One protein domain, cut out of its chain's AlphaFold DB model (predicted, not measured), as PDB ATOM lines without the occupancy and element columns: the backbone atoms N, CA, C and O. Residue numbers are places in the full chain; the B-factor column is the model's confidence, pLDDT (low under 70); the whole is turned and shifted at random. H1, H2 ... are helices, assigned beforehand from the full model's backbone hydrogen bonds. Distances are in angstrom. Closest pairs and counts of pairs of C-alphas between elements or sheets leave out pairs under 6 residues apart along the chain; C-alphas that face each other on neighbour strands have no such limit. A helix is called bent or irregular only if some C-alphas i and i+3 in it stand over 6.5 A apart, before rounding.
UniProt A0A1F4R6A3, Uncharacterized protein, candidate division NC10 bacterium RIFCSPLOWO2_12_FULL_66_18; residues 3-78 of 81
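What this domain is: This is residues 3 to 78 of the 81 residues of an uncharacterized protein of candidate division NC10 bacterium RIFCSPLOWO2_12_FULL_66_18 (UniProt A0A1F4R6A3). A small compact body of three helices sits at one end, made of H1, H2 and the first part of H3, and a thin arm leads out of it to a lone helix, H4, at the far end. H3 runs from the body into the arm, the link of residues 56 to 61 carries it on, and H4 touches no helix, with open space between it and the body. The printed part has 76 residues with four named helices, H1, H2, H3 and H4 in that order, and no named strand; the class is all helix. The whole is only just extended, close to loose, with a radius of gyration of the C-alphas of 17.6 A, and it is flat, spanning 47 by 32 by 17 A.

Where its parts are: H1 is residues 4 to 16, 16.6 A from first to last C-alpha, and begins with C-alpha 4 at (13.950, 19.024, 34.176). It is irregular: C-alphas 10 and 13 are 7.2 A apart, where a regular helix has about 5 A. H2 is residues 22 to 34, 18.9 A long. H3, the longest helix, is residues 36 to 55, 29.0 A long, and ends with C-alpha 55 at (-7.260, 3.099, 46.419). H4 is residues 62 to 78, 24.4 A long, and ends with C-alpha 78 at (-23.502, 4.689, 14.355).

How they stand to each other: H1 and H2 are close but not clearly touching; their closest C-alphas, those of Val 7 and Leu 28, are 6.9 A apart. They run opposite ways at a steep tilt of 53 degrees. H1 and H3 touch, H3 with residues 38 to 42 alone, and the closest C-alphas are those of Cys 4 and Cys 38, 6.6 A apart. These two run the same way at a steep tilt of 39 degrees. H2 and H3 only just touch, with 3 pairs of C-alphas within 8 A, and only at the corner by their link: H2 touches H3 with residues 32 to 33 alone, and H3 touches H2 with residues 38 to 39 alone. Their closest C-alphas are those of Leu 32 and Met 39, 5.5 A apart, and they run opposite ways at a steep tilt of 65 degrees. H4 is apart from H1, H2 and H3. In H2, H3 and H4 every O i to N i+4 pair is within hydrogen-bond range, and in H1 5 of 9 are.

The domain as a whole: The two C-alphas farthest apart are those of Ala 34 and Glu 63, at 47.6 A. Residues 50 to 78 stand free, of which 50 to 55 belong to H3 and 62 to 78 to H4; the body without them has 47 residues, spans 24 by 23 by 15 A and has a radius of gyration of 9.9 A. The links H1 to H2 and H2 to H3 are tight, and the link H3 to H4, six residues, is short. The printed part has no cut. The mean pLDDT of the printed part is 82.1, and residues 9 to 20 and residue 78 are under 70.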
ATOM      1  N   THR A   3      13.543  22.580  30.831       82.75
ATOM      2  CA  THR A   3      14.370  22.096  31.941       82.75
ATOM      3  C   THR A   3      13.706  20.916  32.645       82.75
ATOM      4  O   THR A   3      12.493  20.725  32.574       82.75
ATOM      5  N   CYS A   4      14.493  20.126  33.381       81.81
ATOM      6  CA  CYS A   4      13.950  19.024  34.176       81.81
ATOM      7  C   CYS A   4      12.917  19.504  35.211       81.81
ATOM      8  O   CYS A   4      11.997  18.763  35.539       81.81
ATOM      9  N   LYS A   5      13.060  20.735  35.725       80.69
ATOM     10  CA  LYS A   5      12.127  21.321  36.694       80.69
ATOM     11  C   LYS A   5      10.761  21.573  36.059       80.69
ATOM     12  O   LYS A   5       9.765  21.158  36.642       80.69
ATOM     13  N   ASP A   6      10.746  22.172  34.871       75.88
ATOM     14  CA  ASP A   6       9.512  22.469  34.131       75.88
ATOM     15  C   ASP A   6       8.769  21.167  33.796       75.88
ATOM     16  O   ASP A   6       7.562  21.053  33.992       75.88
ATOM     17  N   VAL A   7       9.514  20.134  33.380       73.25
ATOM     18  CA  VAL A   7       8.959  18.797  33.134       73.25
ATOM     19  C   VAL A   7       8.329  18.220  34.401       73.25
ATOM     20  O   VAL A   7       7.184  17.782  34.369       73.25
ATOM     21  N   ILE A   8       9.064  18.210  35.514       72.69
ATOM     22  CA  ILE A   8       8.659  17.507  36.735       72.69
ATOM     23  C   ILE A   8       7.507  18.206  37.467       72.69
ATOM     24  O   ILE A   8       6.612  17.519  37.959       72.69
ATOM     25  N   MET A   9       7.538  19.536  37.568       63.69
ATOM     26  CA  MET A   9       6.595  20.295  38.397       63.69
ATOM     27  C   MET A   9       5.352  20.733  37.630       63.69
ATOM     28  O   MET A   9       4.252  20.632  38.166       63.69
ATOM     29  N   ASP A  10       5.522  21.168  36.383       64.31
ATOM     30  CA  ASP A  10       4.482  21.926  35.684       64.31
ATOM     31  C   ASP A  10       3.818  21.127  34.560       64.31
ATOM     32  O   ASP A  10       2.789  21.545  34.042       64.31
ATOM     33  N   MET A  11       4.381  19.977  34.162       67.19
ATOM     34  CA  MET A  11       3.904  19.259  32.976       67.19
ATOM     35  C   MET A  11       3.444  17.824  33.208       67.19
ATOM     36  O   MET A  11       2.657  17.303  32.428       67.19
ATOM     37  N   LEU A  12       3.866  17.134  34.264       68.12
ATOM     38  CA  LEU A  12       3.498  15.719  34.395       68.12
ATOM     39  C   LEU A  12       2.015  15.479  34.700       68.12
ATOM     40  O   LEU A  12       1.491  14.451  34.275       68.12
ATOM     41  N   ALA A  13       1.344  16.399  35.395       62.84
ATOM     42  CA  ALA A  13      -0.093  16.309  35.648       62.84
ATOM     43  C   ALA A  13      -0.891  16.538  34.351       62.84
ATOM     44  O   ALA A  13      -1.591  15.639  33.887       62.84
ATOM     45  N   ASP A  14      -0.667  17.675  33.700       65.44
ATOM     46  CA  ASP A  14      -1.351  18.095  32.470       65.44
ATOM     47  C   ASP A  14      -1.065  17.169  31.268       65.44
ATOM     48  O   ASP A  14      -1.952  16.852  30.472       65.44
ATOM     49  N   TYR A  15       0.159  16.637  31.155       62.31
ATOM     50  CA  TYR A  15       0.521  15.664  30.114       62.31
ATOM     51  C   TYR A  15      -0.265  14.366  30.256       62.31
ATOM     52  O   TYR A  15      -0.705  13.767  29.275       62.31
ATOM     53  N   LEU A  16      -0.473  13.933  31.495       62.22
ATOM     54  CA  LEU A  16      -1.220  12.728  31.805       62.22
ATOM     55  C   LEU A  16      -2.740  12.905  31.696       62.22
ATOM     56  O   LEU A  16      -3.444  11.894  31.605       62.22
ATOM     57  N   GLU A  17      -3.220  14.148  31.695       66.50
ATOM     58  CA  GLU A  17      -4.609  14.541  31.445       66.50
ATOM     59  C   GLU A  17      -4.873  14.890  29.968       66.50
ATOM     60  O   GLU A  17      -6.015  15.152  29.595       66.50
ATOM     61  N   LEU A  18      -3.844  14.814  29.106       63.62
ATOM     62  CA  LEU A  18      -3.893  15.145  27.672       63.62
ATOM     63  C   LEU A  18      -4.394  16.573  27.393       63.62
ATOM     64  O   LEU A  18      -4.945  16.848  26.328       63.62
ATOM     65  N   THR A  19      -4.195  17.494  28.334       67.75
ATOM     66  CA  THR A  19      -4.668  18.884  28.231       67.75
ATOM     67  C   THR A  19      -3.677  19.795  27.507       67.75
ATOM     68  O   THR A  19      -3.976  20.966  27.259       67.75
ATOM     69  N   PHE A  20      -2.508  19.279  27.112       68.81
ATOM     70  CA  PHE A  20      -1.499  20.073  26.422       68.81
ATOM     71  C   PHE A  20      -1.768  20.296  24.940       68.81
ATOM     72  O   PHE A  20      -2.229  19.424  24.204       68.81
ATOM     73  N   ARG A  21      -1.341  21.476  24.479       71.44
ATOM     74  CA  ARG A  21      -1.178  21.759  23.052       71.44
ATOM     75  C   ARG A  21      -0.159  20.781  22.440       71.44
ATOM     76  O   ARG A  21       0.878  20.542  23.065       71.44
ATOM     77  N   PRO A  22      -0.379  20.287  21.207       71.12
ATOM     78  CA  PRO A  22       0.506  19.313  20.555       71.12
ATOM     79  C   PRO A  22       1.983  19.732  20.488       71.12
ATOM     80  O   PRO A  22       2.876  18.896  20.580       71.12
ATOM     81  N   GLU A  23       2.249  21.034  20.369       73.19
ATOM     82  CA  GLU A  23       3.609  21.588  20.308       73.19
ATOM     83  C   GLU A  23       4.384  21.370  21.619       73.19
ATOM     84  O   GLU A  23       5.571  21.055  21.601       73.19
ATOM     85  N   VAL A  24       3.703  21.480  22.763       73.12
ATOM     86  CA  VAL A  24       4.300  21.309  24.098       73.12
ATOM     87  C   VAL A  24       4.611  19.834  24.365       73.12
ATOM     88  O   VAL A  24       5.635  19.510  24.964       73.12
ATOM     89  N   VAL A  25       3.763  18.936  23.857       77.88
ATOM     90  CA  VAL A  25       3.964  17.484  23.935       77.88
ATOM     91  C   VAL A  25       5.244  17.065  23.213       77.88
ATOM     92  O   VAL A  25       6.052  16.335  23.781       77.88
ATOM     93  N   ALA A  26       5.472  17.573  22.001       81.56
ATOM     94  CA  ALA A  26       6.665  17.234  21.226       81.56
ATOM     95  C   ALA A  26       7.965  17.660  21.932       81.56
ATOM     96  O   ALA A  26       8.959  16.930  21.935       81.56
ATOM     97  N   ASP A  27       7.976  18.833  22.563       82.00
ATOM     98  CA  ASP A  27       9.148  19.320  23.294       82.00
ATOM     99  C   ASP A  27       9.423  18.502  24.562       82.00
ATOM    100  O   ASP A  27      10.579  18.183  24.863       82.00
ATOM    101  N   LEU A  28       8.360  18.121  25.271       80.81
ATOM    102  CA  LEU A  28       8.424  17.252  26.438       80.81
ATOM    103  C   LEU A  28       8.949  15.856  26.073       80.81
ATOM    104  O   LEU A  28       9.863  15.354  26.730       80.81
ATOM    105  N   GLU A  29       8.432  15.241  25.008       83.06
ATOM    106  CA  GLU A  29       8.880  13.927  24.534       83.06
ATOM    107  C   GLU A  29      10.367  13.929  24.167       83.06
ATOM    108  O   GLU A  29      11.101  13.024  24.573       83.06
ATOM    109  N   ARG A  30      10.846  14.977  23.482       88.06
ATOM    110  CA  ARG A  30      12.277  15.136  23.177       88.06
ATOM    111  C   ARG A  30      13.130  15.184  24.443       88.06
ATOM    112  O   ARG A  30      14.163  14.517  24.510       88.06
ATOM    113  N   HIS A  31      12.707  15.935  25.460       87.75
ATOM    114  CA  HIS A  31      13.422  15.992  26.736       87.75
ATOM    115  C   HIS A  31      13.433  14.628  27.439       87.75
ATOM    116  O   HIS A  31      14.472  14.172  27.912       87.75
ATOM    117  N   LEU A  32      12.285  13.956  27.487       85.06
ATOM    118  CA  LEU A  32      12.123  12.652  28.123       85.06
ATOM    119  C   LEU A  32      12.971  11.553  27.459       85.06
ATOM    120  O   LEU A  32      13.487  10.682  28.157       85.06
ATOM    121  N   GLN A  33      13.149  11.606  26.136       87.81
ATOM    122  CA  GLN A  33      14.047  10.709  25.403       87.81
ATOM    123  C   GLN A  33      15.526  10.994  25.699       87.81
ATOM    124  O   GLN A  33      16.323  10.063  25.805       87.81
ATOM    125  N   ALA A  34      15.895  12.268  25.862       90.12
ATOM    126  CA  ALA A  34      17.275  12.685  26.108       90.12
ATOM    127  C   ALA A  34      17.701  12.621  27.590       90.12
ATOM    128  O   ALA A  34      18.896  12.658  27.881       90.12
ATOM    129  N   CYS A  35      16.755  12.533  28.531       91.44
ATOM    130  CA  CYS A  35      17.008  12.642  29.970       91.44
ATOM    131  C   CYS A  35      16.498  11.407  30.748       91.44
ATOM    132  O   CYS A  35      15.344  11.373  31.196       91.44
ATOM    133  N   PRO A  36      17.361  10.394  30.986       88.81
ATOM    134  CA  PRO A  36      16.995   9.194  31.742       88.81
ATOM    135  C   PRO A  36      16.425   9.452  33.152       88.81
ATOM    136  O   PRO A  36      15.478   8.756  33.531       88.81
ATOM    137  N   PRO A  37      16.916  10.438  33.936       88.19
ATOM    138  CA  PRO A  37      16.324  10.778  35.232       88.19
ATOM    139  C   PRO A  37      14.856  11.211  35.142       88.19
ATOM    140  O   PRO A  37      14.023  10.712  35.899       88.19
ATOM    141  N   CYS A  38      14.511  12.081  34.188       87.94
ATOM    142  CA  CYS A  38      13.128  12.522  33.988       87.94
ATOM    143  C   CYS A  38      12.229  11.363  33.547       87.94
ATOM    144  O   CYS A  38      11.094  11.246  34.005       87.94
ATOM    145  N   MET A  39      12.757  10.445  32.734       87.00
ATOM    146  CA  MET A  39      12.046   9.224  32.362       87.00
ATOM    147  C   MET A  39      11.796   8.291  33.554       87.00
ATOM    148  O   MET A  39      10.705   7.735  33.701       87.00
ATOM    149  N   ALA A  40      12.778   8.126  34.442       88.75
ATOM    150  CA  ALA A  40      12.610   7.354  35.673       88.75
ATOM    151  C   ALA A  40      11.579   7.996  36.619       88.75
ATOM    152  O   ALA A  40      10.752   7.293  37.213       88.75
ATOM    153  N   TYR A  41      11.584   9.329  36.712       87.44
ATOM    154  CA  TYR A  41      10.597  10.077  37.481       87.44
ATOM    155  C   TYR A  41       9.184   9.889  36.915       87.44
ATOM    156  O   TYR A  41       8.287   9.496  37.660       87.44
ATOM    157  N   LEU A  42       8.992  10.055  35.599       85.81
ATOM    158  CA  LEU A  42       7.705   9.834  34.925       85.81
ATOM    159  C   LEU A  42       7.148   8.434  35.216       85.81
ATOM    160  O   LEU A  42       5.982   8.294  35.582       85.81
ATOM    161  N   LYS A  43       7.984   7.393  35.115       87.25
ATOM    162  CA  LYS A  43       7.577   6.013  35.435       87.25
ATOM    163  C   LYS A  43       7.119   5.865  36.886       87.25
ATOM    164  O   LYS A  43       6.148   5.160  37.155       87.25
ATOM    165  N   THR A  44       7.816   6.504  37.823       88.62
ATOM    166  CA  THR A  44       7.435   6.497  39.243       88.62
ATOM    167  C   THR A  44       6.107   7.213  39.449       88.62
ATOM    168  O   THR A  44       5.203   6.657  40.066       88.62
ATOM    169  N   TYR A  45       5.947   8.397  38.863       86.19
ATOM    170  CA  TYR A  45       4.723   9.185  38.954       86.19
ATOM    171  C   TYR A  45       3.505   8.439  38.385       86.19
ATOM    172  O   TYR A  45       2.462   8.375  39.036       86.19
ATOM    173  N   GLN A  46       3.649   7.773  37.232       84.62
ATOM    174  CA  GLN A  46       2.603   6.919  36.652       84.62
ATOM    175  C   GLN A  46       2.169   5.801  37.610       84.62
ATOM    176  O   GLN A  46       0.971   5.591  37.806       84.62
ATOM    177  N   LYS A  47       3.131   5.122  38.252       87.88
ATOM    178  CA  LYS A  47       2.839   4.085  39.256       87.88
ATOM    179  C   LYS A  47       2.108   4.657  40.467       87.88
ATOM    180  O   LYS A  47       1.126   4.065  40.907       87.88
ATOM    181  N   THR A  48       2.551   5.801  40.985       87.94
ATOM    182  CA  THR A  48       1.885   6.486  42.101       87.94
ATOM    183  C   THR A  48       0.444   6.835  41.741       87.94
ATOM    184  O   THR A  48      -0.468   6.513  42.501       87.94
ATOM    185  N   ARG A  49       0.210   7.406  40.553       84.12
ATOM    186  CA  ARG A  49      -1.137   7.724  40.059       84.12
ATOM    187  C   ARG A  49      -2.023   6.483  39.984       84.12
ATOM    188  O   ARG A  49      -3.172   6.522  40.415       84.12
ATOM    189  N   ASP A  50      -1.503   5.376  39.459       85.06
ATOM    190  CA  ASP A  50      -2.254   4.123  39.379       85.06
ATOM    191  C   ASP A  50      -2.608   3.554  40.754       85.06
ATOM    192  O   ASP A  50      -3.727   3.071  40.939       85.06
ATOM    193  N   LEU A  51      -1.689   3.625  41.720       87.88
ATOM    194  CA  LEU A  51      -1.947   3.202  43.096       87.88
ATOM    195  C   LEU A  51      -3.046   4.052  43.742       87.88
ATOM    196  O   LEU A  51      -4.011   3.493  44.265       87.88
ATOM    197  N   VAL A  52      -2.953   5.381  43.630       86.31
ATOM    198  CA  VAL A  52      -3.957   6.317  44.163       86.31
ATOM    199  C   VAL A  52      -5.326   6.091  43.515       86.31
ATOM    200  O   VAL A  52      -6.341   5.989  44.207       86.31
ATOM    201  N   ARG A  53      -5.361   5.928  42.185       82.94
ATOM    202  CA  ARG A  53      -6.594   5.632  41.443       82.94
ATOM    203  C   ARG A  53      -7.265   4.362  41.957       82.94
ATOM    204  O   ARG A  53      -8.478   4.357  42.130       82.94
ATOM    205  N   ARG A  54      -6.495   3.299  42.210       84.00
ATOM    206  CA  ARG A  54      -7.023   2.028  42.733       84.00
ATOM    207  C   ARG A  54      -7.522   2.157  44.169       84.00
ATOM    208  O   ARG A  54      -8.544   1.564  44.489       84.00
ATOM    209  N   SER A  55      -6.845   2.933  45.019       83.06
ATOM    210  CA  SER A  55      -7.260   3.099  46.419       83.06
ATOM    211  C   SER A  55      -8.588   3.841  46.585       83.06
ATOM    212  O   SER A  55      -9.305   3.583  47.543       83.06
ATOM    213  N   GLY A  56      -8.927   4.739  45.655       77.12
ATOM    214  CA  GLY A  56     -10.184   5.497  45.672       77.12
ATOM    215  C   GLY A  56     -11.259   4.957  44.728       77.12
ATOM    216  O   GLY A  56     -12.275   5.619  44.524       77.12
ATOM    217  N   GLN A  57     -11.035   3.803  44.094       79.75
ATOM    218  CA  GLN A  57     -11.931   3.316  43.054       79.75
ATOM    219  C   GLN A  57     -13.237   2.798  43.661       79.75
ATOM    220  O   GLN A  57     -13.300   1.697  44.207       79.75
ATOM    221  N   VAL A  58     -14.307   3.574  43.510       83.62
ATOM    222  CA  VAL A  58     -15.660   3.125  43.841       83.62
ATOM    223  C   VAL A  58     -16.184   2.253  42.704       83.62
ATOM    224  O   VAL A  58     -16.026   2.576  41.521       83.62
ATOM    225  N   ALA A  59     -16.808   1.129  43.055       83.25
ATOM    226  CA  ALA A  59     -17.483   0.295  42.074       83.25
ATOM    227  C   ALA A  59     -18.593   1.109  41.394       83.25
ATOM    228  O   ALA A  59     -19.477   1.653  42.052       83.25
ATOM    229  N   MET A  60     -18.549   1.186  40.065       85.94
ATOM    230  CA  MET A  60     -19.629   1.793  39.291       85.94
ATOM    231  C   MET A  60     -20.941   1.037  39.568       85.94
ATOM    232  O   MET A  60     -20.945  -0.189  39.418       85.94
ATOM    233  N   PRO A  61     -22.041   1.733  39.913       93.62
ATOM    234  CA  PRO A  61     -23.347   1.104  40.077       93.62
ATOM    235  C   PRO A  61     -23.770   0.349  38.812       93.62
ATOM    236  O   PRO A  61     -23.548   0.819  37.693       93.62
ATOM    237  N   GLU A  62     -24.403  -0.814  38.971       91.56
ATOM    238  CA  GLU A  62     -24.720  -1.697  37.837       91.56
ATOM    239  C   GLU A  62     -25.717  -1.066  36.849       91.56
ATOM    240  O   GLU A  62     -25.622  -1.271  35.635       91.56
ATOM    241  N   GLU A  63     -26.623  -0.221  37.343       94.06
ATOM    242  CA  GLU A  63     -27.531   0.573  36.509       94.06
ATOM    243  C   GLU A  63     -26.752   1.511  35.576       94.06
ATOM    244  O   GLU A  63     -26.946   1.495  34.358       94.06
ATOM    245  N   MET A  64     -25.783   2.250  36.126       92.62
ATOM    246  CA  MET A  64     -24.922   3.145  35.351       92.62
ATOM    247  C   MET A  64     -24.099   2.368  34.318       92.62
ATOM    248  O   MET A  64     -23.994   2.779  33.162       92.62
ATOM    249  N   ARG A  65     -23.567   1.199  34.697       92.06
ATOM    250  CA  ARG A  65     -22.836   0.311  33.782       92.06
ATOM    251  C   ARG A  65     -23.711  -0.146  32.615       92.06
ATOM    252  O   ARG A  65     -23.241  -0.196  31.478       92.06
ATOM    253  N   THR A  66     -24.977  -0.454  32.879       94.44
ATOM    254  CA  THR A  66     -25.947  -0.875  31.861       94.44
ATOM    255  C   THR A  66     -26.265   0.258  30.886       94.44
ATOM    256  O   THR A  66     -26.228   0.050  29.669       94.44
ATOM    257  N   ILE A  67     -26.515   1.465  31.403       95.38
ATOM    258  CA  ILE A  67     -26.773   2.665  30.595       95.38
ATOM    259  C   ILE A  67     -25.566   2.979  29.706       95.38
ATOM    260  O   ILE A  67     -25.715   3.125  28.491       95.38
ATOM    261  N   LEU A  68     -24.363   3.009  30.287       93.25
ATOM    262  CA  LEU A  68     -23.129   3.290  29.557       93.25
ATOM    263  C   LEU A  68     -22.854   2.253  28.470       93.25
ATOM    264  O   LEU A  68     -22.556   2.629  27.338       93.25
ATOM    265  N   ARG A  69     -23.002   0.954  28.766       93.50
ATOM    266  CA  ARG A  69     -22.849  -0.105  27.754       93.50
ATOM    267  C   ARG A  69     -23.806   0.099  26.584       93.50
ATOM    268  O   ARG A  69     -23.371   0.037  25.438       93.50
ATOM    269  N   ARG A  70     -25.086   0.378  26.856       94.69
ATOM    270  CA  ARG A  70     -26.082   0.642  25.807       94.69
ATOM    271  C   ARG A  70     -25.683   1.846  24.956       94.69
ATOM    272  O   ARG A  70     -25.705   1.752  23.732       94.69
ATOM    273  N   PHE A  71     -25.306   2.949  25.598       94.44
ATOM    274  CA  PHE A  71     -24.900   4.173  24.913       94.44
ATOM    275  C   PHE A  71     -23.682   3.945  24.008       94.44
ATOM    276  O   PHE A  71     -23.727   4.269  22.824       94.44
ATOM    277  N   VAL A  72     -22.619   3.325  24.530       93.06
ATOM    278  CA  VAL A  72     -21.393   3.044  23.765       93.06
ATOM    279  C   VAL A  72     -21.680   2.129  22.574       93.06
ATOM    280  O   VAL A  72     -21.224   2.413  21.470       93.06
ATOM    281  N   MET A  73     -22.482   1.074  22.754       92.38
ATOM    282  CA  MET A  73     -22.863   0.178  21.653       92.38
ATOM    283  C   MET A  73     -23.654   0.905  20.558       92.38
ATOM    284  O   MET A  73     -23.414   0.674  19.375       92.38
ATOM    285  N   GLN A  74     -24.554   1.822  20.926       92.38
ATOM    286  CA  GLN A  74     -25.274   2.649  19.954       92.38
ATOM    287  C   GLN A  74     -24.340   3.586  19.179       92.38
ATOM    288  O   GLN A  74     -24.512   3.751  17.975       92.38
ATOM    289  N   GLN A  75     -23.350   4.189  19.843       89.19
ATOM    290  CA  GLN A  75     -22.381   5.066  19.179       89.19
ATOM    291  C   GLN A  75     -21.446   4.288  18.251       89.19
ATOM    292  O   GLN A  75     -21.221   4.714  17.125       89.19
ATOM    293  N   LEU A  76     -20.968   3.113  18.667       84.94
ATOM    294  CA  LEU A  76     -20.146   2.246  17.817       84.94
ATOM    295  C   LEU A  76     -20.925   1.712  16.607       84.94
ATOM    296  O   LEU A  76     -20.360   1.597  15.525       84.94
ATOM    297  N   GLY A  77     -22.222   1.429  16.765       77.19
ATOM    298  CA  GLY A  77     -23.103   1.065  15.653       77.19
ATOM    299  C   GLY A  77     -23.382   2.221  14.687       77.19
ATOM    300  O   GLY A  77     -23.561   1.983  13.500       77.19
ATOM    301  N   ARG A  78     -23.380   3.468  15.174       64.44
ATOM    302  CA  ARG A  78     -23.502   4.689  14.355       64.44
ATOM    303  C   ARG A  78     -22.195   5.107  13.680       64.44
ATOM    304  O   ARG A  78     -22.237   5.733  12.631       64.44
TER     305      ARG A  78